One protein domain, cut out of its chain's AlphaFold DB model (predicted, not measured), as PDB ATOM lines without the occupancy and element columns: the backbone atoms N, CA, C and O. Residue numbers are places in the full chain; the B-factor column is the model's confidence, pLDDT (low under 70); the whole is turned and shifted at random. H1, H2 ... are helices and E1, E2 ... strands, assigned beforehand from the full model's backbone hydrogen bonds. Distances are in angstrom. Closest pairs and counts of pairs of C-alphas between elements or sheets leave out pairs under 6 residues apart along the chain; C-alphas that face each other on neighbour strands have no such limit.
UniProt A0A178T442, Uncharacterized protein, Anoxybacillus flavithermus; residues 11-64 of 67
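Overview. This is residues 11 to 64 of the 67 residues of an uncharacterized protein of Anoxybacillus flavithermus (UniProt A0A178T442). A small three-stranded sheet has helix H3 slantwise over one face; short helices H1 and H2 sit towards one end, and residues 43 to 48 stick out as a loop at the other. The 54 printed residues include, in order, E1 E2 H1 H2 E3 H3; the antiparallel sheet runs E2 E1 E3, class mixed. It is compact, radius of gyration of the C-alphas 11.1 A, spanning 33 by 21 by 19 A.

Arrangement. Look at E1, residues 11 to 13: its hairpin partner E2, residues 18 to 20, has O 19 2.9 A from N 11, and E3, residues 36 to 40, has O 38 2.8 A from N 12. H3, residues 52 to 62, is over E3 at a height over the sheet of 9.0 A, in two layers, helix on sheet; the closest C-alphas, Ala 36 and Leu 59, are 6.0 A apart. H1, residues 21 to 26, and H2, residues 28 to 31, only graze the sheet. E2, H1, H2 and E3 form a split strand-helix-strand unit, with E1 between its strands, crossover right-handed. Every O i to N i+4 pair is within hydrogen-bond range in H1 and H3; H2 is too short for one.

Along the chain. Find C-alpha 11, E1's first, at (108.892, 69.290, 36.285); H3 runs 15.5 A to C-alpha 62 at (103.561, 64.872, 41.252).

Size, cuts and confidence. The link E3 to H3 is long; the printed part has no cut, and no printed residue is under 70 in pLDDT.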
ATOM      1  N   ALA A  11     107.779  70.198  36.066       96.62
ATOM      2  CA  ALA A  11     108.892  69.290  36.285       96.62
ATOM      3  C   ALA A  11     109.463  68.787  34.962       96.62
ATOM      4  O   ALA A  11     108.713  68.600  34.000       96.62
ATOM      5  N   ILE A  12     110.764  68.504  34.947       96.12
ATOM      6  CA  ILE A  12     111.345  67.569  33.988       96.12
ATOM      7  C   ILE A  12     110.990  66.153  34.432       96.12
ATOM      8  O   ILE A  12     111.142  65.806  35.608       96.12
ATOM      9  N   ASP A  13     110.500  65.348  33.496       95.50
ATOM     10  CA  ASP A  13     110.175  63.950  33.739       95.50
ATOM     11  C   ASP A  13     111.356  62.993  33.485       95.50
ATOM     12  O   ASP A  13     112.435  63.386  33.037       95.50
ATOM     13  N   GLY A  14     111.147  61.699  33.741       94.31
ATOM     14  CA  GLY A  14     112.143  60.648  33.492       94.31
ATOM     15  C   GLY A  14     112.584  60.475  32.030       94.31
ATOM     16  O   GLY A  14     113.583  59.803  31.776       94.31
ATOM     17  N   PHE A  15     111.881  61.080  31.068       93.75
ATOM     18  CA  PHE A  15     112.253  61.099  29.651       93.75
ATOM     19  C   PHE A  15     113.027  62.365  29.259       93.75
ATOM     20  O   PHE A  15     113.493  62.465  28.124       93.75
ATOM     21  N   GLY A  16     113.200  63.314  30.185       93.19
ATOM     22  CA  GLY A  16     113.816  64.613  29.922       93.19
ATOM     23  C   GLY A  16     112.843  65.645  29.345       93.19
ATOM     24  O   GLY A  16     113.282  66.700  28.886       93.19
ATOM     25  N   ASP A  17     111.539  65.365  29.356       93.44
ATOM     26  CA  ASP A  17     110.509  66.285  28.886       93.44
ATOM     27  C   ASP A  17     110.043  67.211  30.010       93.44
ATOM     28  O   ASP A  17     109.743  66.767  31.117       93.44
ATOM     29  N   TYR A  18     109.844  68.490  29.690       94.06
ATOM     30  CA  TYR A  18     109.092  69.388  30.563       94.06
ATOM     31  C   TYR A  18     107.586  69.070  30.530       94.06
ATOM     32  O   TYR A  18     106.967  68.944  29.459       94.06
ATOM     33  N   VAL A  19     106.993  69.010  31.723       94.62
ATOM     34  CA  VAL A  19     105.559  68.848  31.978       94.62
ATOM     35  C   VAL A  19     105.108  69.909  32.985       94.62
ATOM     36  O   VAL A  19     105.675  70.016  34.073       94.62
ATOM     37  N   CYS A  20     104.084  70.691  32.635       94.94
ATOM     38  CA  CYS A  20     103.585  71.774  33.484       94.94
ATOM     39  C   CYS A  20     102.872  71.257  34.743       94.94
ATOM     40  O   CYS A  20     102.364  70.131  34.785       94.94
ATOM     41  N   VAL A  21     102.777  72.117  35.758       94.31
ATOM     42  CA  VAL A  21     102.075  71.843  37.020       94.31
ATOM     43  C   VAL A  21     100.628  71.384  36.819       94.31
ATOM     44  O   VAL A  21     100.174  70.511  37.555       94.31
ATOM     45  N   ASP A  22      99.917  71.887  35.807       93.88
ATOM     46  CA  ASP A  22      98.517  71.523  35.550       93.88
ATOM     47  C   ASP A  22      98.372  70.065  35.073       93.88
ATOM     48  O   ASP A  22      97.459  69.350  35.503       93.88
ATOM     49  N   CYS A  23      99.293  69.576  34.237       94.56
ATOM     50  CA  CYS A  23      99.313  68.176  33.797       94.56
ATOM     51  C   CYS A  23      99.656  67.214  34.946       94.56
ATOM     52  O   CYS A  23      99.113  66.109  35.011       94.56
ATOM     53  N   TRP A  24     100.497  67.640  35.894       94.19
ATOM     54  CA  TRP A  24     100.728  66.891  37.134       94.19
ATOM     55  C   TRP A  24      99.507  66.935  38.060       94.19
ATOM     56  O   TRP A  24      99.067  65.909  38.576       94.19
ATOM     57  N   ALA A  25      98.904  68.110  38.238       92.81
ATOM     58  CA  ALA A  25      97.766  68.314  39.128       92.81
ATOM     59  C   ALA A  25      96.485  67.616  38.643       92.81
ATOM     60  O   ALA A  25      95.667  67.181  39.464       92.81
ATOM     61  N   SER A  26      96.291  67.486  37.333       92.19
ATOM     62  CA  SER A  26      95.174  66.738  36.743       92.19
ATOM     63  C   SER A  26      95.371  65.221  36.805       92.19
ATOM     64  O   SER A  26      94.382  64.489  36.830       92.19
ATOM     65  N   GLY A  27      96.618  64.750  36.916       90.62
ATOM     66  CA  GLY A  27      96.978  63.331  36.856       90.62
ATOM     67  C   GLY A  27      97.186  62.805  35.432       90.62
ATOM     68  O   GLY A  27      97.392  61.610  35.254       90.62
ATOM     69  N   GLU A  28      97.154  63.670  34.414       92.31
ATOM     70  CA  GLU A  28      97.412  63.294  33.019       92.31
ATOM     71  C   GLU A  28      98.843  62.771  32.835       92.31
ATOM     72  O   GLU A  28      99.056  61.739  32.203       92.31
ATOM     73  N   ALA A  29      99.816  63.420  33.477       91.69
ATOM     74  CA  ALA A  29     101.206  62.976  33.459       91.69
ATOM     75  C   ALA A  29     101.390  61.588  34.102       91.69
ATOM     76  O   ALA A  29     102.096  60.743  33.554       91.69
ATOM     77  N   GLU A  30     100.699  61.322  35.217       90.69
ATOM     78  CA  GLU A  30     100.684  59.997  35.853       90.69
ATOM     79  C   GLU A  30     100.028  58.951  34.935       90.69
ATOM     80  O   GLU A  30     100.555  57.850  34.779       90.69
ATOM     81  N   TYR A  31      98.903  59.294  34.295       90.31
ATOM     82  CA  TYR A  31      98.198  58.413  33.359       90.31
ATOM     83  C   TYR A  31      99.063  58.028  32.148       90.31
ATOM     84  O   TYR A  31      99.019  56.882  31.701       90.31
ATOM     85  N   GLU A  32      99.896  58.950  31.657       90.56
ATOM     86  CA  GLU A  32     100.899  58.682  30.617       90.56
ATOM     87  C   GLU A  32     102.126  57.895  31.119       90.56
ATOM     88  O   GLU A  32     103.003  57.549  30.328       90.56
ATOM     89  N   GLY A  33     102.201  57.587  32.417       91.56
ATOM     90  CA  GLY A  33     103.314  56.853  33.016       91.56
ATOM     91  C   GLY A  33     104.581  57.688  33.195       91.56
ATOM     92  O   GLY A  33     105.676  57.127  33.227       91.56
ATOM     93  N   ARG A  34     104.455  59.017  33.290       93.75
ATOM     94  CA  ARG A  34     105.579  59.920  33.558       93.75
ATOM     95  C   ARG A  34     105.880  59.982  35.053       93.75
ATOM     96  O   ARG A  34     104.989  59.863  35.892       93.75
ATOM     97  N   GLU A  35     107.145  60.221  35.372       95.75
ATOM     98  CA  GLU A  35     107.652  60.417  36.734       95.75
ATOM     99  C   GLU A  35     108.386  61.756  36.790       95.75
ATOM    100  O   GLU A  35     109.253  62.002  35.955       95.75
ATOM    101  N   ALA A  36     108.033  62.620  37.742       96.25
ATOM    102  CA  ALA A  36     108.677  63.913  37.945       96.25
ATOM    103  C   ALA A  36     110.044  63.731  38.620       96.25
ATOM    104  O   ALA A  36     110.128  63.136  39.696       96.25
ATOM    105  N   VAL A  37     111.099  64.270  38.011       96.81
ATOM    106  CA  VAL A  37     112.491  64.112  38.466       96.81
ATOM    107  C   VAL A  37     113.049  65.412  39.031       96.81
ATOM    108  O   VAL A  37     113.649  65.416  40.104       96.81
ATOM    109  N   GLU A  38     112.843  66.521  38.325       96.62
ATOM    110  CA  GLU A  38     113.434  67.817  38.660       96.62
ATOM    111  C   GLU A  38     112.377  68.913  38.565       96.62
ATOM    112  O   GLU A  38     111.663  68.993  37.570       96.62
ATOM    113  N   PHE A  39     112.263  69.752  39.596       96.12
ATOM    114  CA  PHE A  39     111.365  70.905  39.578       96.12
ATOM    115  C   PHE A  39     111.900  71.983  38.639       96.12
ATOM    116  O   PHE A  39     113.089  72.291  38.654       96.12
ATOM    117  N   VAL A  40     111.000  72.586  37.870       93.69
ATOM    118  CA  VAL A  40     111.299  73.695  36.969       93.69
ATOM    119  C   VAL A  40     110.398  74.858  37.342       93.69
ATOM    120  O   VAL A  40     109.174  74.744  37.264       93.69
ATOM    121  N   GLU A  41     111.007  75.970  37.740       91.94
ATOM    122  CA  GLU A  41     110.292  77.220  37.976       91.94
ATOM    123  C   GLU A  41     109.853  77.870  36.660       91.94
ATOM    124  O   GLU A  41     110.485  77.710  35.609       91.94
ATOM    125  N   ALA A  42     108.759  78.620  36.715       89.75
ATOM    126  CA  ALA A  42     108.339  79.474  35.623       89.75
ATOM    127  C   ALA A  42     109.415  80.529  35.323       89.75
ATOM    128  O   ALA A  42     109.876  81.234  36.218       89.75
ATOM    129  N   ASP A  43     109.748  80.710  34.043       84.81
ATOM    130  CA  ASP A  43     110.593  81.821  33.598       84.81
ATOM    131  C   ASP A  43     109.798  83.137  33.661       84.81
ATOM    132  O   ASP A  43     109.102  83.526  32.715       84.81
ATOM    133  N   VAL A  44     109.828  83.785  34.828       83.25
ATOM    134  CA  VAL A  44     109.145  85.054  35.105       83.25
ATOM    135  C   VAL A  44     110.146  86.185  35.379       83.25
ATOM    136  O   VAL A  44     111.241  85.941  35.880       83.25
ATOM    137  N   PRO A  45     109.789  87.463  35.122       85.00
ATOM    138  CA  PRO A  45     110.721  88.595  35.257       85.00
ATOM    139  C   PRO A  45     111.238  88.872  36.677       85.00
ATOM    140  O   PRO A  45     112.106  89.726  36.856       85.00
ATOM    141  N   TYR A  46     110.669  88.217  37.687       82.25
ATOM    142  CA  TYR A  46     111.004  88.411  39.089       82.25
ATOM    143  C   TYR A  46     111.441  87.083  39.682       82.25
ATOM    144  O   TYR A  46     110.717  86.099  39.585       82.25
ATOM    145  N   TYR A  47     112.599  87.081  40.334       81.56
ATOM    146  CA  TYR A  47     113.095  85.898  41.018       81.56
ATOM    147  C   TYR A  47     112.163  85.500  42.168       81.56
ATOM    148  O   TYR A  47     111.810  86.338  43.006       81.56
ATOM    149  N   VAL A  48     111.803  84.220  42.213       81.69
ATOM    150  CA  VAL A  48     111.058  83.606  43.310       81.69
ATOM    151  C   VAL A  48     111.972  82.581  43.964       81.69
ATOM    152  O   VAL A  48     112.390  81.620  43.335       81.69
ATOM    153  N   ASP A  49     112.294  82.788  45.239       86.88
ATOM    154  CA  ASP A  49     113.039  81.792  46.006       86.88
ATOM    155  C   ASP A  49     112.076  80.695  46.471       86.88
ATOM    156  O   ASP A  49     111.213  80.933  47.323       86.88
ATOM    157  N   TYR A  50     112.204  79.500  45.895       86.88
ATOM    158  CA  TYR A  50     111.471  78.318  46.332       86.88
ATOM    159  C   TYR A  50     112.291  77.563  47.386       86.88
ATOM    160  O   TYR A  50     113.321  76.969  47.054       86.88
ATOM    161  N   PRO A  51     111.827  77.491  48.652       94.19
ATOM    162  CA  PRO A  51     112.496  76.685  49.663       94.19
ATOM    163  C   PRO A  51     112.617  75.229  49.207       94.19
ATOM    164  O   PRO A  51     111.678  74.666  48.642       94.19
ATOM    165  N   SER A  52     113.739  74.584  49.526       93.00
ATOM    166  CA  SER A  52     113.994  73.187  49.149       93.00
ATOM    167  C   SER A  52     112.900  72.217  49.616       93.00
ATOM    168  O   SER A  52     112.586  71.259  48.913       93.00
ATOM    169  N   GLU A  53     112.263  72.481  50.762       95.38
ATOM    170  CA  GLU A  53     111.116  71.700  51.241       95.38
ATOM    171  C   GLU A  53     109.908  71.806  50.294       95.38
ATOM    172  O   GLU A  53     109.231  70.810  50.045       95.38
ATOM    173  N   SER A  54     109.639  72.992  49.742       94.38
ATOM    174  CA  SER A  54     108.550  73.211  48.781       94.38
ATOM    175  C   SER A  54     108.802  72.453  47.482       94.38
ATOM    176  O   SER A  54     107.893  71.792  46.981       94.38
ATOM    177  N   VAL A  55     110.042  72.486  46.988       95.38
ATOM    178  CA  VAL A  55     110.475  71.727  45.804       95.38
ATOM    179  C   VAL A  55     110.292  70.223  46.022       95.38
ATOM    180  O   VAL A  55     109.660  69.550  45.209       95.38
ATOM    181  N   ALA A  56     110.768  69.696  47.154       95.81
ATOM    182  CA  ALA A  56     110.609  68.283  47.490       95.81
ATOM    183  C   ALA A  56     109.128  67.885  47.595       95.81
ATOM    184  O   ALA A  56     108.699  66.897  47.002       95.81
ATOM    185  N   ARG A  57     108.312  68.697  48.280       95.56
ATOM    186  CA  ARG A  57     106.866  68.466  48.410       95.56
ATOM    187  C   ARG A  57     106.138  68.468  47.073       95.56
ATOM    188  O   ARG A  57     105.179  67.711  46.925       95.56
ATOM    189  N   PHE A  58     106.553  69.327  46.148       95.50
ATOM    190  CA  PHE A  58     106.001  69.382  44.802       95.50
ATOM    191  C   PHE A  58     106.300  68.092  44.032       95.50
ATOM    192  O   PHE A  58     105.369  67.470  43.521       95.50
ATOM    193  N   LEU A  59     107.557  67.638  44.013       96.19
ATOM    194  CA  LEU A  59     107.938  66.388  43.346       96.19
ATOM    195  C   LEU A  59     107.222  65.179  43.969       96.19
ATOM    196  O   LEU A  59     106.633  64.364  43.257       96.19
ATOM    197  N   ASP A  60     107.146  65.127  45.301       95.50
ATOM    198  CA  ASP A  60     106.374  64.113  46.026       95.50
ATOM    199  C   ASP A  60     104.876  64.164  45.693       95.50
ATOM    200  O   ASP A  60     104.179  63.155  45.788       95.50
ATOM    201  N   ALA A  61     104.323  65.342  45.397       94.31
ATOM    202  CA  ALA A  61     102.923  65.489  45.004       94.31
ATOM    203  C   ALA A  61     102.688  65.025  43.560       94.31
ATOM    204  O   ALA A  61     101.684  64.363  43.314       94.31
ATOM    205  N   CYS A  62     103.615  65.317  42.645       94.38
ATOM    206  CA  CYS A  62     103.561  64.872  41.252       94.38
ATOM    207  C   CYS A  62     103.611  63.344  41.135       94.38
ATOM    208  O   CYS A  62     102.866  62.758  40.358       94.38
ATOM    209  N   ASN A  63     104.443  62.698  41.957       93.94
ATOM    210  CA  ASN A  63     104.655  61.247  41.928       93.94
ATOM    211  C   ASN A  63     103.724  60.465  42.870       93.94
ATOM    212  O   ASN A  63     103.850  59.245  43.032       93.94
ATOM    213  N   ARG A  64     102.788  61.146  43.538       88.88
ATOM    214  CA  ARG A  64     101.843  60.506  44.453       88.88
ATOM    215  C   ARG A  64     100.726  59.834  43.660       88.88
ATOM    216  O   ARG A  64      99.834  60.512  43.168       88.88
TER     217      ARG A  64